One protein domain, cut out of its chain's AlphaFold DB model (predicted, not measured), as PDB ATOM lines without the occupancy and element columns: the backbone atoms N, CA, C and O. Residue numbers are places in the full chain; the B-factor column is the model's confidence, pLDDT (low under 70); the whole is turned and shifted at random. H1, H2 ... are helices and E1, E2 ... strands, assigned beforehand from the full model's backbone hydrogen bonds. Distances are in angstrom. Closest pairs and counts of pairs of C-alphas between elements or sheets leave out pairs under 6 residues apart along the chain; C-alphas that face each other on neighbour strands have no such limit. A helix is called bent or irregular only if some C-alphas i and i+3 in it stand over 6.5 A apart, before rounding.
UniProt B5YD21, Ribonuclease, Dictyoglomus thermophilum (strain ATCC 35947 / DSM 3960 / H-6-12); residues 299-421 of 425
ATOM      1  N   TYR A 299     -14.747  30.274  19.648       85.75
ATOM      2  CA  TYR A 299     -13.448  30.865  19.284       85.75
ATOM      3  C   TYR A 299     -12.256  30.014  19.751       85.75
ATOM      4  O   TYR A 299     -11.198  30.056  19.136       85.75
ATOM      5  N   ASN A 300     -12.440  29.183  20.780       90.38
ATOM      6  CA  ASN A 300     -11.419  28.267  21.287       90.38
ATOM      7  C   ASN A 300     -11.227  27.005  20.413       90.38
ATOM      8  O   ASN A 300     -10.342  26.198  20.700       90.38
ATOM      9  N   LEU A 301     -12.055  26.805  19.377       94.75
ATOM     10  CA  LEU A 301     -11.925  25.705  18.409       94.75
ATOM     11  C   LEU A 301     -10.835  25.961  17.362       94.75
ATOM     12  O   LEU A 301     -10.515  25.054  16.595       94.75
ATOM     13  N   ILE A 302     -10.275  27.172  17.315       93.44
ATOM     14  CA  ILE A 302      -9.125  27.501  16.476       93.44
ATOM     15  C   ILE A 302      -8.024  28.048  17.382       93.44
ATOM     16  O   ILE A 302      -8.240  29.011  18.114       93.44
ATOM     17  N   SER A 303      -6.854  27.411  17.370       90.94
ATOM     18  CA  SER A 303      -5.709  27.847  18.170       90.94
ATOM     19  C   SER A 303      -5.095  29.143  17.629       90.94
ATOM     20  O   SER A 303      -5.382  29.571  16.510       90.94
ATOM     21  N   GLU A 304      -4.217  29.777  18.408       83.69
ATOM     22  CA  GLU A 304      -3.492  30.986  17.980       83.69
ATOM     23  C   GLU A 304      -2.630  30.736  16.727       83.69
ATOM     24  O   GLU A 304      -2.500  31.598  15.855       83.69
ATOM     25  N   GLU A 305      -2.127  29.506  16.576       85.12
ATOM     26  CA  GLU A 305      -1.418  29.045  15.378       85.12
ATOM     27  C   GLU A 305      -2.344  28.854  14.164       85.12
ATOM     28  O   GLU A 305      -1.868  28.654  13.048       85.12
ATOM     29  N   GLY A 306      -3.664  28.975  14.330       88.44
ATOM     30  CA  GLY A 306      -4.648  28.775  13.269       88.44
ATOM     31  C   GLY A 306      -4.908  27.303  12.957       88.44
ATOM     32  O   GLY A 306      -5.119  26.965  11.797       88.44
ATOM     33  N   LYS A 307      -4.877  26.424  13.968       93.00
ATOM     34  CA  LYS A 307      -5.213  24.997  13.827       93.00
ATOM     35  C   LYS A 307      -6.571  24.697  14.442       93.00
ATOM     36  O   LYS A 307      -6.930  25.267  15.468       93.00
ATOM     37  N   PHE A 308      -7.302  23.754  13.860       95.75
ATOM     38  CA  PHE A 308      -8.540  23.241  14.436       95.75
ATOM     39  C   PHE A 308      -8.243  22.431  15.694       95.75
ATOM     40  O   PHE A 308      -7.521  21.438  15.628       95.75
ATOM     41  N   ARG A 309      -8.829  22.822  16.826       96.12
ATOM     42  CA  ARG A 309      -8.679  22.167  18.130       96.12
ATOM     43  C   ARG A 309      -9.953  21.413  18.496       96.12
ATOM     44  O   ARG A 309     -11.025  22.000  18.619       96.12
ATOM     45  N   CYS A 310      -9.845  20.105  18.726       95.94
ATOM     46  CA  CYS A 310     -10.975  19.283  19.161       95.94
ATOM     47  C   CYS A 310     -11.079  19.225  20.694       95.94
ATOM     48  O   CYS A 310     -10.189  18.686  21.348       95.94
ATOM     49  N   PHE A 311     -12.202  19.657  21.279       94.19
ATOM     50  CA  PHE A 311     -12.407  19.566  22.737       94.19
ATOM     51  C   PHE A 311     -12.586  18.149  23.276       94.19
ATOM     52  O   PHE A 311     -12.424  17.930  24.472       94.19
ATOM     53  N   PHE A 312     -12.905  17.172  22.425       95.06
ATOM     54  CA  PHE A 312     -13.108  15.804  22.892       95.06
ATOM     55  C   PHE A 312     -11.816  15.008  23.044       95.06
ATOM     56  O   PHE A 312     -11.736  14.167  23.933       95.06
ATOM     57  N   CYS A 313     -10.840  15.209  22.156       96.25
ATOM     58  CA  CYS A 313      -9.576  14.466  22.189       96.25
ATOM     59  C   CYS A 313      -8.343  15.357  22.382       96.25
ATOM     60  O   CYS A 313      -7.233  14.835  22.382       96.25
ATOM     61  N   GLY A 314      -8.512  16.679  22.478       94.56
ATOM     62  CA  GLY A 314      -7.438  17.657  22.699       94.56
ATOM     63  C   GLY A 314      -6.478  17.861  21.523       94.56
ATOM     64  O   GLY A 314      -5.616  18.729  21.588       94.56
ATOM     65  N   LYS A 315      -6.610  17.079  20.446       95.94
ATOM     66  CA  LYS A 315      -5.715  17.140  19.287       95.94
ATOM     67  C   LYS A 315      -5.990  18.379  18.439       95.94
ATOM     68  O   LYS A 315      -7.146  18.776  18.264       95.94
ATOM     69  N   GLU A 316      -4.913  18.923  17.882       95.69
ATOM     70  CA  GLU A 316      -4.943  20.005  16.903       95.69
ATOM     71  C   GLU A 316      -4.559  19.495  15.513       95.69
ATOM     72  O   GLU A 316      -3.695  18.628  15.376       95.69
ATOM     73  N   GLY A 317      -5.196  20.033  14.476       93.19
ATOM     74  CA  GLY A 317      -4.899  19.684  13.090       93.19
ATOM     75  C   GLY A 317      -5.258  20.796  12.112       93.19
ATOM     76  O   GLY A 317      -5.998  21.719  12.438       93.19
ATOM     77  N   ASN A 318      -4.734  20.695  10.893       92.12
ATOM     78  CA  ASN A 318      -5.006  21.663   9.824       92.12
ATOM     79  C   ASN A 318      -6.265  21.323   9.018       92.12
ATOM     80  O   ASN A 318      -6.723  22.145   8.232       92.12
ATOM     81  N   GLU A 319      -6.798  20.110   9.177       94.12
ATOM     82  CA  GLU A 319      -7.933  19.603   8.409       94.12
ATOM     83  C   GLU A 319      -9.110  19.249   9.329       94.12
ATOM     84  O   GLU A 319      -8.920  18.779  10.452       94.12
ATOM     85  N   VAL A 320     -10.329  19.431   8.824       95.75
ATOM     86  CA  VAL A 320     -11.571  18.918   9.417       95.75
ATOM     87  C   VAL A 320     -12.458  18.333   8.320       95.75
ATOM     88  O   VAL A 320     -12.398  18.775   7.171       95.75
ATOM     89  N   PHE A 321     -13.270  17.327   8.643       95.50
ATOM     90  CA  PHE A 321     -14.187  16.717   7.678       95.50
ATOM     91  C   PHE A 321     -15.580  17.318   7.796       95.50
ATOM     92  O   PHE A 321     -16.043  17.572   8.900       95.50
ATOM     93  N   LEU A 322     -16.276  17.487   6.681       94.81
ATOM     94  CA  LEU A 322     -17.706  17.754   6.648       94.81
ATOM     95  C   LEU A 322     -18.429  16.479   6.200       94.81
ATOM     96  O   LEU A 322     -18.171  15.963   5.113       94.81
ATOM     97  N   ARG A 323     -19.328  15.973   7.052       91.00
ATOM     98  CA  ARG A 323     -20.161  14.788   6.797       91.00
ATOM     99  C   ARG A 323     -21.581  15.074   7.266       91.00
ATOM    100  O   ARG A 323     -21.762  15.453   8.420       91.00
ATOM    101  N   ASN A 324     -22.579  14.892   6.400       89.88
ATOM    102  CA  ASN A 324     -23.994  15.152   6.711       89.88
ATOM    103  C   ASN A 324     -24.219  16.536   7.356       89.88
ATOM    104  O   ASN A 324     -24.842  16.638   8.411       89.88
ATOM    105  N   TYR A 325     -23.644  17.584   6.753       92.62
ATOM    106  CA  TYR A 325     -23.706  18.974   7.236       92.62
ATOM    107  C   TYR A 325     -23.146  19.198   8.654       92.62
ATOM    108  O   TYR A 325     -23.513  20.157   9.329       92.62
ATOM    109  N   LYS A 326     -22.241  18.325   9.113       94.44
ATOM    110  CA  LYS A 326     -21.577  18.420  10.417       94.44
ATOM    111  C   LYS A 326     -20.069  18.355  10.267       94.44
ATOM    112  O   LYS A 326     -19.550  17.494   9.554       94.44
ATOM    113  N   PHE A 327     -19.366  19.240  10.967       96.00
ATOM    114  CA  PHE A 327     -17.912  19.190  11.041       96.00
ATOM    115  C   PHE A 327     -17.469  18.091  12.004       96.00
ATOM    116  O   PHE A 327     -17.931  18.043  13.139       96.00
ATOM    117  N   ILE A 328     -16.580  17.210  11.561       96.81
ATOM    118  CA  ILE A 328     -16.135  16.015  12.274       96.81
ATOM    119  C   ILE A 328     -14.620  16.059  12.464       96.81
ATOM    120  O   ILE A 328     -13.860  16.263  11.514       96.81
ATOM    121  N   CYS A 329     -14.181  15.818  13.699       96.75
ATOM    122  CA  CYS A 329     -12.771  15.724  14.050       96.75
ATOM    123  C   CYS A 329     -12.105  14.535  13.333       96.75
ATOM    124  O   CYS A 329     -12.549  13.397  13.521       96.75
ATOM    125  N   PRO A 330     -10.990  14.740  12.607       95.25
ATOM    126  CA  PRO A 330     -10.327  13.665  11.869       95.25
ATOM    127  C   PRO A 330      -9.656  12.623  12.775       95.25
ATOM    128  O   PRO A 330      -9.298  11.546  12.309       95.25
ATOM    129  N   PHE A 331      -9.472  12.925  14.064       96.38
ATOM    130  CA  PHE A 331      -8.747  12.056  14.992       96.38
ATOM    131  C   PHE A 331      -9.634  11.157  15.853       96.38
ATOM    132  O   PHE A 331      -9.165  10.119  16.313       96.38
ATOM    133  N   CYS A 332     -10.863  11.580  16.155       96.69
ATOM    134  CA  CYS A 332     -11.758  10.855  17.064       96.69
ATOM    135  C   CYS A 332     -13.185  10.684  16.523       96.69
ATOM    136  O   CYS A 332     -14.038  10.184  17.250       96.69
ATOM    137  N   ASP A 333     -13.444  11.125  15.285       95.81
ATOM    138  CA  ASP A 333     -14.732  11.054  14.572       95.81
ATOM    139  C   ASP A 333     -15.924  11.722  15.289       95.81
ATOM    140  O   ASP A 333     -17.081  11.537  14.914       95.81
ATOM    141  N   LYS A 334     -15.661  12.544  16.314       96.62
ATOM    142  CA  LYS A 334     -16.695  13.314  17.017       96.62
ATOM    143  C   LYS A 334     -16.997  14.629  16.309       96.62
ATOM    144  O   LYS A 334     -16.100  15.286  15.779       96.62
ATOM    145  N   GLU A 335     -18.265  15.027  16.363       96.50
ATOM    146  CA  GLU A 335     -18.739  16.312  15.855       96.50
ATOM    147  C   GLU A 335     -18.083  17.484  16.597       96.50
ATOM    148  O   GLU A 335     -18.104  17.559  17.823       96.50
ATOM    149  N   MET A 336     -17.517  18.422  15.844       96.31
ATOM    150  CA  MET A 336     -16.993  19.695  16.324       96.31
ATOM    151  C   MET A 336     -18.090  20.755  16.190       96.31
ATOM    152  O   MET A 336     -18.131  21.513  15.221       96.31
ATOM    153  N   LYS A 337     -19.015  20.762  17.157       94.69
ATOM    154  CA  LYS A 337     -20.148  21.697  17.192       94.69
ATOM    155  C   LYS A 337     -19.667  23.156  17.138       94.69
ATOM    156  O   LYS A 337     -18.697  23.500  17.805       94.69
ATOM    157  N   ASP A 338     -20.380  23.992  16.379       95.56
ATOM    158  CA  ASP A 338     -20.116  25.430  16.187       95.56
ATOM    159  C   ASP A 338     -18.752  25.757  15.537       95.56
ATOM    160  O   ASP A 338     -18.291  26.902  15.573       95.56
ATOM    161  N   LEU A 339     -18.094  24.772  14.906       96.81
ATOM    162  CA  LEU A 339     -16.857  25.021  14.163       96.81
ATOM    163  C   LEU A 339     -17.075  25.937  12.950       96.81
ATOM    164  O   LEU A 339     -16.165  26.681  12.588       96.81
ATOM    165  N   ASP A 340     -18.269  25.938  12.353       96.12
ATOM    166  CA  ASP A 340     -18.650  26.902  11.318       96.12
ATOM    167  C   ASP A 340     -18.514  28.339  11.824       96.12
ATOM    168  O   ASP A 340     -17.872  29.161  11.178       96.12
ATOM    169  N   LEU A 341     -19.025  28.634  13.019       97.06
ATOM    170  CA  LEU A 341     -18.922  29.967  13.615       97.06
ATOM    171  C   LEU A 341     -17.471  30.327  13.949       97.06
ATOM    172  O   LEU A 341     -17.032  31.446  13.679       97.06
ATOM    173  N   ALA A 342     -16.692  29.373  14.469       96.12
ATOM    174  CA  ALA A 342     -15.265  29.584  14.709       96.12
ATOM    175  C   ALA A 342     -14.520  29.939  13.416       96.12
ATOM    176  O   ALA A 342     -13.795  30.932  13.368       96.12
ATOM    177  N   MET A 343     -14.747  29.175  12.345       95.75
ATOM    178  CA  MET A 343     -14.169  29.441  11.029       95.75
ATOM    179  C   MET A 343     -14.629  30.782  10.458       95.75
ATOM    180  O   MET A 343     -13.800  31.530   9.931       95.75
ATOM    181  N   LYS A 344     -15.919  31.109  10.599       95.75
ATOM    182  CA  LYS A 344     -16.520  32.363  10.133       95.75
ATOM    183  C   LYS A 344     -15.836  33.585  10.745       95.75
ATOM    184  O   LYS A 344     -15.550  34.543  10.026       95.75
ATOM    185  N   TYR A 345     -15.586  33.558  12.053       94.50
ATOM    186  CA  TYR A 345     -15.000  34.686  12.781       94.50
ATOM    187  C   TYR A 345     -13.463  34.673  12.819       94.50
ATOM    188  O   TYR A 345     -12.860  35.702  13.112       94.50
ATOM    189  N   HIS A 346     -12.812  33.553  12.480       91.31
ATOM    190  CA  HIS A 346     -11.351  33.483  12.352       91.31
ATOM    191  C   HIS A 346     -10.839  33.926  10.973       91.31
ATOM    192  O   HIS A 346      -9.944  34.765  10.894       91.31
ATOM    193  N   SER A 347     -11.395  33.360   9.896       83.88
ATOM    194  CA  SER A 347     -11.055  33.712   8.504       83.88
ATOM    195  C   SER A 347     -12.291  34.195   7.759       83.88
ATOM    196  O   SER A 347     -12.280  35.248   7.131       83.88
ATOM    197  N   GLY A 348     -13.379  33.424   7.847       90.69
ATOM    198  CA  GLY A 348     -14.671  33.751   7.254       90.69
ATOM    199  C   GLY A 348     -14.682  33.893   5.747       90.69
ATOM    200  O   GLY A 348     -15.617  34.493   5.224       90.69
ATOM    201  N   VAL A 349     -13.664  33.360   5.071       95.19
ATOM    202  CA  VAL A 349     -13.540  33.371   3.620       95.19
ATOM    203  C   VAL A 349     -13.211  31.968   3.140       95.19
ATOM    204  O   VAL A 349     -12.230  31.383   3.596       95.19
ATOM    205  N   ILE A 350     -14.027  31.436   2.236       95.12
ATOM    206  CA  ILE A 350     -13.850  30.129   1.605       95.12
ATOM    207  C   ILE A 350     -13.477  30.356   0.142       95.12
ATOM    208  O   ILE A 350     -14.203  31.022  -0.597       95.12
ATOM    209  N   LYS A 351     -12.346  29.798  -0.282       94.00
ATOM    210  CA  LYS A 351     -11.969  29.732  -1.691       94.00
ATOM    211  C   LYS A 351     -12.542  28.453  -2.295       94.00
ATOM    212  O   LYS A 351     -12.316  27.363  -1.764       94.00
ATOM    213  N   VAL A 352     -13.296  28.604  -3.379       90.19
ATOM    214  CA  VAL A 352     -13.965  27.506  -4.078       90.19
ATOM    215  C   VAL A 352     -13.413  27.406  -5.492       90.19
ATOM    216  O   VAL A 352     -13.663  28.266  -6.338       90.19
ATOM    217  N   ASP A 353     -12.679  26.327  -5.733       85.38
ATOM    218  CA  ASP A 353     -12.138  25.988  -7.045       85.38
ATOM    219  C   ASP A 353     -13.134  25.109  -7.824       85.38
ATOM    220  O   ASP A 353     -13.956  24.409  -7.224       85.38
ATOM    221  N   LYS A 354     -13.047  25.107  -9.163       86.12
ATOM    222  CA  LYS A 354     -13.979  24.370 -10.047       86.12
ATOM    223  C   LYS A 354     -14.121  22.891  -9.696       86.12
ATOM    224  O   LYS A 354     -15.227  22.367  -9.708       86.12
ATOM    225  N   GLU A 355     -13.015  22.242  -9.352       86.00
ATOM    226  CA  GLU A 355     -12.964  20.802  -9.072       86.00
ATOM    227  C   GLU A 355     -13.720  20.401  -7.798       86.00
ATOM    228  O   GLU A 355     -14.142  19.257  -7.667       86.00
ATOM    229  N   ASN A 356     -13.896  21.330  -6.854       82.06
ATOM    230  CA  ASN A 356     -14.464  21.049  -5.534       82.06
ATOM    231  C   ASN A 356     -15.733  21.874  -5.256       82.06
ATOM    232  O   ASN A 356     -16.135  22.017  -4.100       82.06
ATOM    233  N   PHE A 357     -16.359  22.440  -6.293       90.25
ATOM    234  CA  PHE A 357     -17.456  23.389  -6.116       90.25
ATOM    235  C   PHE A 357     -18.771  22.729  -5.686       90.25
ATOM    236  O   PHE A 357     -19.423  23.246  -4.779       90.25
ATOM    237  N   GLU A 358     -19.155  21.602  -6.300       92.06
ATOM    238  CA  GLU A 358     -20.495  21.019  -6.125       92.06
ATOM    239  C   GLU A 358     -20.821  20.716  -4.656       92.06
ATOM    240  O   GLU A 358     -21.865  21.166  -4.183       92.06
ATOM    241  N   PRO A 359     -19.943  20.056  -3.870       91.06
ATOM    242  CA  PRO A 359     -20.277  19.748  -2.484       91.06
ATOM    243  C   PRO A 359     -20.413  20.999  -1.615       91.06
ATOM    244  O   PRO A 359     -21.224  21.029  -0.695       91.06
ATOM    245  N   ILE A 360     -19.630  22.044  -1.896       92.81
ATOM    246  CA  ILE A 360     -19.725  23.317  -1.175       92.81
ATOM    247  C   ILE A 360     -21.018  24.035  -1.533       92.81
ATOM    248  O   ILE A 360     -21.705  24.553  -0.650       92.81
ATOM    249  N   PHE A 361     -21.370  24.032  -2.813       94.88
ATOM    250  CA  PHE A 361     -22.600  24.636  -3.284       94.88
ATOM    251  C   PHE A 361     -23.838  23.936  -2.710       94.88
ATOM    252  O   PHE A 361     -24.744  24.613  -2.227       94.88
ATOM    253  N   GLU A 362     -23.850  22.603  -2.639       94.56
ATOM    254  CA  GLU A 362     -24.934  21.843  -2.004       94.56
ATOM    255  C   GLU A 362     -25.087  22.170  -0.508       94.56
ATOM    256  O   GLU A 362     -26.206  22.211   0.008       94.56
ATOM    257  N   VAL A 363     -23.994  22.482   0.197       94.88
ATOM    258  CA  VAL A 363     -24.056  22.943   1.594       94.88
ATOM    259  C   VAL A 363     -24.703  24.318   1.697       94.88
ATOM    260  O   VAL A 363     -25.555  24.506   2.565       94.88
ATOM    261  N   VAL A 364     -24.344  25.261   0.822       95.62
ATOM    262  CA  VAL A 364     -24.979  26.591   0.774       95.62
ATOM    263  C   VAL A 364     -26.461  26.464   0.419       95.62
ATOM    264  O   VAL A 364     -27.313  27.092   1.047       95.62
ATOM    265  N   LYS A 365     -26.802  25.610  -0.542       95.31
ATOM    266  CA  LYS A 365     -28.176  25.427  -1.006       95.31
ATOM    267  C   LYS A 365     -29.088  24.819   0.053       95.31
ATOM    268  O   LYS A 365     -30.167  25.357   0.285       95.31
ATOM    269  N   ASN A 366     -28.654  23.738   0.697       94.50
ATOM    270  CA  ASN A 366     -29.531  22.900   1.519       94.50
ATOM    271  C   ASN A 366     -29.344  23.087   3.033       94.50
ATOM    272  O   ASN A 366     -29.991  22.401   3.823       94.50
ATOM    273  N   SER A 367     -28.442  23.969   3.468       94.19
ATOM    274  CA  SER A 367     -28.190  24.216   4.890       94.19
ATOM    275  C   SER A 367     -27.778  25.660   5.145       94.19
ATOM    276  O   SER A 367     -27.208  26.298   4.270       94.19
ATOM    277  N   HIS A 368     -27.950  26.138   6.377       94.50
ATOM    278  CA  HIS A 368     -27.470  27.459   6.808       94.50
ATOM    279  C   HIS A 368     -26.045  27.440   7.370       94.50
ATOM    280  O   HIS A 368     -25.603  28.420   7.960       94.50
ATOM    281  N   LEU A 369     -25.326  26.318   7.248       95.06
ATOM    282  CA  LEU A 369     -24.042  26.105   7.917       95.06
ATOM    283  C   LEU A 369     -22.993  27.147   7.504       95.06
ATOM    284  O   LEU A 369     -22.246  27.639   8.345       95.06
ATOM    285  N   LEU A 370     -22.970  27.505   6.218       96.38
ATOM    286  CA  LEU A 370     -22.022  28.463   5.644       96.38
ATOM    287  C   LEU A 370     -22.614  29.873   5.488       96.38
ATOM    288  O   LEU A 370     -22.031  30.716   4.804       96.38
ATOM    289  N   ASP A 371     -23.741  30.159   6.142       97.31
ATOM    290  CA  ASP A 371     -24.318  31.499   6.112       97.31
ATOM    291  C   ASP A 371     -23.420  32.483   6.877       97.31
ATOM    292  O   ASP A 371     -22.957  32.208   7.989       97.31
ATOM    293  N   GLY A 372     -23.188  33.646   6.272       97.19
ATOM    294  CA  GLY A 372     -22.309  34.713   6.742       97.19
ATOM    295  C   GLY A 372     -20.850  34.583   6.297       97.19
ATOM    296  O   GLY A 372     -20.025  35.408   6.686       97.19
ATOM    297  N   PHE A 373     -20.505  33.573   5.493       97.75
ATOM    298  CA  PHE A 373     -19.167  33.447   4.916       97.75
ATOM    299  C   PHE A 373     -19.002  34.290   3.648       97.75
ATOM    300  O   PHE A 373     -19.933  34.468   2.861       97.75
ATOM    301  N   GLY A 374     -17.778  34.770   3.438       97.00
ATOM    302  CA  GLY A 374     -17.311  35.256   2.149       97.00
ATOM    303  C   GLY A 374     -16.822  34.111   1.271       97.00
ATOM    304  O   GLY A 374     -16.190  33.175   1.754       97.00
ATOM    305  N   PHE A 375     -17.081  34.205  -0.023       96.38
ATOM    306  CA  PHE A 375     -16.692  33.221  -1.017       96.38
ATOM    307  C   PHE A 375     -15.846  33.879  -2.095       96.38
ATOM    308  O   PHE A 375     -16.229  34.896  -2.669       96.38
ATOM    309  N   ILE A 376     -14.698  33.274  -2.377       94.19
ATOM    310  CA  ILE A 376     -13.910  33.573  -3.569       94.19
ATOM    311  C   ILE A 376     -14.173  32.433  -4.523       94.19
ATOM    312  O   ILE A 376     -13.803  31.290  -4.252       94.19
ATOM    313  N   VAL A 377     -14.851  32.757  -5.609       91.75
ATOM    314  CA  VAL A 377     -15.305  31.792  -6.602       91.75
ATOM    315  C   VAL A 377     -14.633  32.094  -7.924       91.75
ATOM    316  O   VAL A 377     -14.422  33.257  -8.275       91.75
ATOM    317  N   ASP A 378     -14.312  31.042  -8.669       87.50
ATOM    318  CA  ASP A 378     -13.974  31.189 -10.079       87.50
ATOM    319  C   ASP A 378     -15.097  31.943 -10.811       87.50
ATOM    320  O   ASP A 378     -16.281  31.752 -10.517       87.50
ATOM    321  N   HIS A 379     -14.737  32.795 -11.774       85.88
ATOM    322  CA  HIS A 379     -15.699  33.604 -12.523       85.88
ATOM    323  C   HIS A 379     -16.826  32.757 -13.135       85.88
ATOM    324  O   HIS A 379     -17.983  33.173 -13.114       85.88
ATOM    325  N   ALA A 380     -16.517  31.550 -13.626       89.38
ATOM    326  CA  ALA A 380     -17.503  30.645 -14.220       89.38
ATOM    327  C   ALA A 380     -18.539  30.112 -13.213       89.38
ATOM    328  O   ALA A 380     -19.586  29.620 -13.618       89.38
ATOM    329  N   LEU A 381     -18.257  30.198 -11.911       90.94
ATOM    330  CA  LEU A 381     -19.138  29.718 -10.847       90.94
ATOM    331  C   LEU A 381     -19.958  30.836 -10.199       90.94
ATOM    332  O   LEU A 381     -20.826  30.554  -9.375       90.94
ATOM    333  N   LYS A 382     -19.695  32.103 -10.539       90.69
ATOM    334  CA  LYS A 382     -20.281  33.250  -9.838       90.69
ATOM    335  C   LYS A 382     -21.809  33.225  -9.850       90.69
ATOM    336  O   LYS A 382     -22.418  33.471  -8.813       90.69
ATOM    337  N   GLU A 383     -22.417  32.862 -10.977       93.31
ATOM    338  CA  GLU A 383     -23.877  32.847 -11.156       93.31
ATOM    339  C   GLU A 383     -24.610  31.945 -10.157       93.31
ATOM    340  O   GLU A 383     -25.671  32.323  -9.662       93.31
ATOM    341  N   TYR A 384     -24.011  30.815  -9.769       94.81
ATOM    342  CA  TYR A 384     -24.591  29.894  -8.786       94.81
ATOM    343  C   TYR A 384     -24.753  30.544  -7.404       94.81
ATOM    344  O   TYR A 384     -25.686  30.232  -6.667       94.81
ATOM    345  N   PHE A 385     -23.872  31.483  -7.053       95.25
ATOM    346  CA  PHE A 385     -23.842  32.121  -5.738       95.25
ATOM    347  C   PHE A 385     -24.617  33.448  -5.677       95.25
ATOM    348  O   PHE A 385     -24.952  33.891  -4.576       95.25
ATOM    349  N   ILE A 386     -24.960  34.056  -6.825       95.38
ATOM    350  CA  ILE A 386     -25.626  35.374  -6.895       95.38
ATOM    351  C   ILE A 386     -26.931  35.396  -6.099       95.38
ATOM    352  O   ILE A 386     -27.200  36.373  -5.398       95.38
ATOM    353  N   TYR A 387     -27.738  34.337  -6.188       96.31
ATOM    354  CA  TYR A 387     -28.996  34.248  -5.445       96.31
ATOM    355  C   TYR A 387     -28.757  34.371  -3.933       96.31
ATOM    356  O   TYR A 387     -29.328  35.247  -3.287       96.31
ATOM    357  N   TYR A 388     -27.851  33.553  -3.390       97.31
ATOM    358  CA  TYR A 388     -27.545  33.490  -1.958       97.31
ATOM    359  C   TYR A 388     -26.865  34.758  -1.436       97.31
ATOM    360  O   TYR A 388     -27.112  35.169  -0.302       97.31
ATOM    361  N   GLU A 389     -26.034  35.402  -2.255       96.94
ATOM    362  CA  GLU A 389     -25.483  36.723  -1.946       96.94
ATOM    363  C   GLU A 389     -26.585  37.788  -1.898       96.94
ATOM    364  O   GLU A 389     -26.636  38.595  -0.971       96.94
ATOM    365  N   SER A 390     -27.505  37.772  -2.866       96.31
ATOM    366  CA  SER A 390     -28.546  38.796  -3.005       96.31
ATOM    367  C   SER A 390     -29.533  38.792  -1.840       96.31
ATOM    368  O   SER A 390     -29.954  39.860  -1.403       96.31
ATOM    369  N   ILE A 391     -29.834  37.617  -1.280       96.25
ATOM    370  CA  ILE A 391     -30.642  37.489  -0.058       96.25
ATOM    371  C   ILE A 391     -29.831  37.621   1.233       96.25
ATOM    372  O   ILE A 391     -30.399  37.495   2.312       96.25
ATOM    373  N   GLY A 392     -28.521  37.875   1.168       97.12
ATOM    374  CA  GLY A 392     -27.698  38.105   2.356       97.12
ATOM    375  C   GLY A 392     -27.347  36.844   3.144       97.12
ATOM    376  O   GLY A 392     -27.063  36.931   4.340       97.12
ATOM    377  N   ARG A 393     -27.357  35.666   2.511       97.56
ATOM    378  CA  ARG A 393     -26.848  34.437   3.138       97.56
ATOM    379  C   ARG A 393     -25.332  34.376   3.094       97.56
ATOM    380  O   ARG A 393     -24.731  33.910   4.049       97.56
ATOM    381  N   ILE A 394     -24.700  34.885   2.042       97.81
ATOM    382  CA  ILE A 394     -23.240  34.867   1.869       97.81
ATOM    383  C   ILE A 394     -22.733  36.192   1.289       97.81
ATOM    384  O   ILE A 394     -23.525  37.058   0.928       97.81
ATOM    385  N   LEU A 395     -21.415  36.327   1.156       96.88
ATOM    386  CA  LEU A 395     -20.761  37.406   0.411       96.88
ATOM    387  C   LEU A 395     -19.921  36.816  -0.723       96.88
ATOM    388  O   LEU A 395     -19.269  35.796  -0.507       96.88
ATOM    389  N   THR A 396     -19.845  37.464  -1.886       93.94
ATOM    390  CA  THR A 396     -18.824  37.144  -2.896       93.94
ATOM    391  C   THR A 396     -17.698  38.171  -2.866       93.94
ATOM    392  O   THR A 396     -17.915  39.375  -2.721       93.94
ATOM    393  N   LEU A 397     -16.457  37.697  -2.937       91.38
ATOM    394  CA  LEU A 397     -15.261  38.518  -2.803       91.38
ATOM    395  C   LEU A 397     -14.428  38.453  -4.077       91.38
ATOM    396  O   LEU A 397     -14.160  37.377  -4.603       91.38
ATOM    397  N   ASN A 398     -13.959  39.616  -4.529       84.06
ATOM    398  CA  ASN A 398     -13.125  39.718  -5.731       84.06
ATOM    399  C   ASN A 398     -11.626  39.531  -5.444       84.06
ATOM    400  O   ASN A 398     -10.850  39.304  -6.367       84.06
ATOM    401  N   LYS A 399     -11.202  39.658  -4.181       82.75
ATOM    402  CA  LYS A 399      -9.800  39.544  -3.759       82.75
ATOM    403  C   LYS A 399      -9.639  38.452  -2.715       82.75
ATOM    404  O   LYS A 399     -10.475  38.319  -1.819       82.75
ATOM    405  N   THR A 400      -8.537  37.715  -2.832       84.19
ATOM    406  CA  THR A 400      -8.171  36.669  -1.876       84.19
ATOM    407  C   THR A 400      -7.408  37.276  -0.703       84.19
ATOM    408  O   THR A 400      -6.358  37.863  -0.948       84.19
ATOM    409  N   PRO A 401      -7.907  37.164   0.543       86.00
ATOM    410  CA  PRO A 401      -7.156  37.585   1.719       86.00
ATOM    411  C   PRO A 401      -6.019  36.599   2.015       86.00
ATOM    412  O   PRO A 401      -5.992  35.475   1.517       86.00
ATOM    413  N   SER A 402      -5.116  36.991   2.902       85.00
ATOM    414  CA  SER A 402      -3.973  36.214   3.380       85.00
ATOM    415  C   SER A 402      -4.408  34.948   4.101       85.00
ATOM    416  O   SER A 402      -3.687  33.957   4.100       85.00
ATOM    417  N   LYS A 403      -5.591  34.957   4.721       87.75
ATOM    418  CA  LYS A 403      -6.152  33.812   5.438       87.75
ATOM    419  C   LYS A 403      -7.490  33.436   4.839       87.75
ATOM    420  O   LYS A 403      -8.445  34.208   4.897       87.75
ATOM    421  N   PHE A 404      -7.570  32.221   4.328       92.31
ATOM    422  CA  PHE A 404      -8.791  31.673   3.761       92.31
ATOM    423  C   PHE A 404      -8.891  30.182   4.055       92.31
ATOM    424  O   PHE A 404      -7.955  29.533   4.520       92.31
ATOM    425  N   ILE A 405     -10.069  29.644   3.798       93.75
ATOM    426  CA  ILE A 405     -10.388  28.240   3.965       93.75
ATOM    427  C   ILE A 405     -10.458  27.623   2.574       93.75
ATOM    428  O   ILE A 405     -11.134  28.155   1.695       93.75
ATOM    429  N   THR A 406      -9.782  26.502   2.368       92.94
ATOM    430  CA  THR A 406      -9.957  25.691   1.157       92.94
ATOM    431  C   THR A 406     -10.820  24.489   1.466       92.94
ATOM    432  O   THR A 406     -10.864  24.024   2.610       92.94
ATOM    433  N   SER A 407     -11.399  23.910   0.422       90.31
ATOM    434  CA  SER A 407     -12.030  22.603   0.513       90.31
ATOM    435  C   SER A 407     -11.554  21.680  -0.603       90.31
ATOM    436  O   SER A 407     -11.234  22.138  -1.696       90.31
ATOM    437  N   LYS A 408     -11.487  20.382  -0.307       90.38
ATOM    438  CA  LYS A 408     -11.192  19.329  -1.283       90.38
ATOM    439  C   LYS A 408     -12.002  18.079  -0.997       90.38
ATOM    440  O   LYS A 408     -12.291  17.783   0.163       90.38
ATOM    441  N   ILE A 409     -12.318  17.318  -2.033       87.31
ATOM    442  CA  ILE A 409     -12.985  16.024  -1.892       87.31
ATOM    443  C   ILE A 409     -11.931  14.943  -1.605       87.31
ATOM    444  O   ILE A 409     -10.930  14.828  -2.311       87.31
ATOM    445  N   LYS A 410     -12.139  14.141  -0.555       85.62
ATOM    446  CA  LYS A 410     -11.355  12.927  -0.268       85.62
ATOM    447  C   LYS A 410     -12.312  11.763  -0.011       85.62
ATOM    448  O   LYS A 410     -12.862  11.650   1.083       85.62
ATOM    449  N   GLY A 411     -12.485  10.890  -1.005       82.94
ATOM    450  CA  GLY A 411     -13.450   9.789  -0.926       82.94
ATOM    451  C   GLY A 411     -14.883  10.317  -0.833       82.94
ATOM    452  O   GLY A 411     -15.301  11.100  -1.677       82.94
ATOM    453  N   ASP A 412     -15.611   9.927   0.213       80.38
ATOM    454  CA  ASP A 412     -16.990  10.349   0.504       80.38
ATOM    455  C   ASP A 412     -17.082  11.637   1.348       80.38
ATOM    456  O   ASP A 412     -18.152  11.984   1.851       80.38
ATOM    457  N   ARG A 413     -15.960  12.341   1.556       84.19
ATOM    458  CA  ARG A 413     -15.863  13.468   2.498       84.19
ATOM    459  C   ARG A 413     -15.408  14.741   1.814       84.19
ATOM    460  O   ARG A 413     -14.504  14.724   0.978       84.19
ATOM    461  N   VAL A 414     -15.945  15.863   2.284       90.44
ATOM    462  CA  VAL A 414     -15.391  17.190   2.001       90.44
ATOM    463  C   VAL A 414     -14.445  17.557   3.134       90.44
ATOM    464  O   VAL A 414     -14.816  17.517   4.307       90.44
ATOM    465  N   VAL A 415     -13.208  17.895   2.801       92.94
ATOM    466  CA  VAL A 415     -12.165  18.239   3.766       92.94
ATOM    467  C   VAL A 415     -11.908  19.728   3.703       92.94
ATOM    468  O   VAL A 415     -11.526  20.237   2.654       92.94
ATOM    469  N   PHE A 416     -12.086  20.406   4.831       94.44
ATOM    470  CA  PHE A 416     -11.803  21.826   4.993       94.44
ATOM    471  C   PHE A 416     -10.421  22.009   5.603       94.44
ATOM    472  O   PHE A 416     -10.005  21.229   6.464       94.44
ATOM    473  N   SER A 417      -9.707  23.045   5.174       92.88
ATOM    474  CA  SER A 417      -8.373  23.362   5.683       92.88
ATOM    475  C   SER A 417      -8.187  24.862   5.850       92.88
ATOM    476  O   SER A 417      -8.587  25.628   4.974       92.88
ATOM    477  N   LEU A 418      -7.564  25.275   6.956       87.94
ATOM    478  CA  LEU A 418      -7.146  26.663   7.156       87.94
ATOM    479  C   LEU A 418      -5.839  26.897   6.401       87.94
ATOM    480  O   LEU A 418      -4.826  26.265   6.695       87.94
ATOM    481  N   PHE A 419      -5.872  27.803   5.431       82.38
ATOM    482  CA  PHE A 419      -4.719  28.176   4.624       82.38
ATOM    483  C   PHE A 419      -4.267  29.599   4.941       82.38
ATOM    484  O   PHE A 419      -5.072  30.507   5.167       82.38
ATOM    485  N   ARG A 420      -2.945  29.778   4.934       73.88
ATOM    486  CA  ARG A 420      -2.282  31.080   4.963       73.88
ATOM    487  C   ARG A 420      -1.535  31.245   3.645       73.88
ATOM    488  O   ARG A 420      -0.702  30.402   3.322       73.88
ATOM    489  N   ASN A 421      -1.852  32.290   2.892       64.38
ATOM    490  CA  ASN A 421      -1.077  32.685   1.729       64.38
ATOM    491  C   ASN A 421       0.236  33.298   2.219       64.38
ATOM    492  O   ASN A 421       0.213  34.315   2.909       64.38
TER     493      ASN A 421
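What this domain is: This is residues 299 to 421 of the 425 residues of the protein "Ribonuclease" of Dictyoglomus thermophilum (strain ATCC 35947 / DSM 3960 / H-6-12) (UniProt B5YD21). A strongly twisted, curling mixed sheet forms a wall, with the long hairpin of E5 and E6 in its middle, the small hairpin of E1 and E2 at one end and the parallel pair E3 and E4 at the other. H1 and H2 pack over one face of it, and H3 lies beyond the E4 edge with its first part on H2. The printed part has 123 residues, with three named helices and six named strands in the order E1 E2 H1 E3 H2 E4 H3 E5 E6; the sheet runs E2 E1 E6 E5 E3 E4, and the class is mixed, helices and strands. The whole is compact, with a radius of gyration of the C-alphas of 13.7 A and spans of 41 by 29 by 24 A.

Where its parts are: In the sheet, E5 holds residues 403 to 410, 22.3 A, and E6 residues 413 to 420, 22.4 A, ending with C-alpha 420 at (-2.282, 31.080, 4.963). E1 is residues 319 to 323, 13.2 A, beginning with C-alpha 319 at (-7.933, 19.603, 8.409); E2 is 326 to 328, E3 349 to 352 and E4 374 to 377. H1 is residues 339 to 346, 10.3 A. H2, residues 354 to 366, is 19.4 A long and begins with C-alpha 354 at (-13.979, 24.370, -10.047). H3, residues 379 to 390, is 16.8 A long. H2 and H3 are irregular: C-alphas 355 and 358 are 8.1 A apart, and C-alphas 380 and 383 are 7.4 A apart.

How they stand to each other: E5 and E6 form an antiparallel hairpin, with N 406 and O 417 3.0 A apart. E1 is antiparallel to E6, with N 322 and O 414 at 2.8 A, and forms a hairpin with E2, with N 328 and O 321 at 2.7 A. E3 is parallel to E5, N 351 and O 405 at 2.8 A, and to E4, N 350 and O 374 at 2.8 A. H1, H2 and H3 are on one face of the sheet, two layers. H1 stands at a height over the sheet of 7.3 A. The closest C-alphas of H2 and E5 are those of Asn 356 and Lys 408, 5.6 A. H2 and H3 touch at Lys 354 and Leu 381, their closest C-alphas, 7.5 A, at a shallow tilt of 14 degrees, the same way. H1 is apart from H2 and H3. E3, H2 and E4 form a strand-helix-strand unit, parallel neighbour strands with a helix between, its crossover right-handed; E4, H3 and E5 form a split one, with E3 between its strands, left-handed. Every O i to N i+4 pair is within hydrogen-bond range in H1, against 6 of 9 in H2 and 3 of 8 in H3, which has 7 of 9 O i to N i+3 pairs within range.

The domain as a whole: The C-alphas of Cys 313 and Glu 383, the two farthest apart, are 40.7 A apart. The printed part has no cut, and the link from H3 to E5 is long, 12 residues. Mean pLDDT of the printed part is 92.2, and residue 421 is under 70.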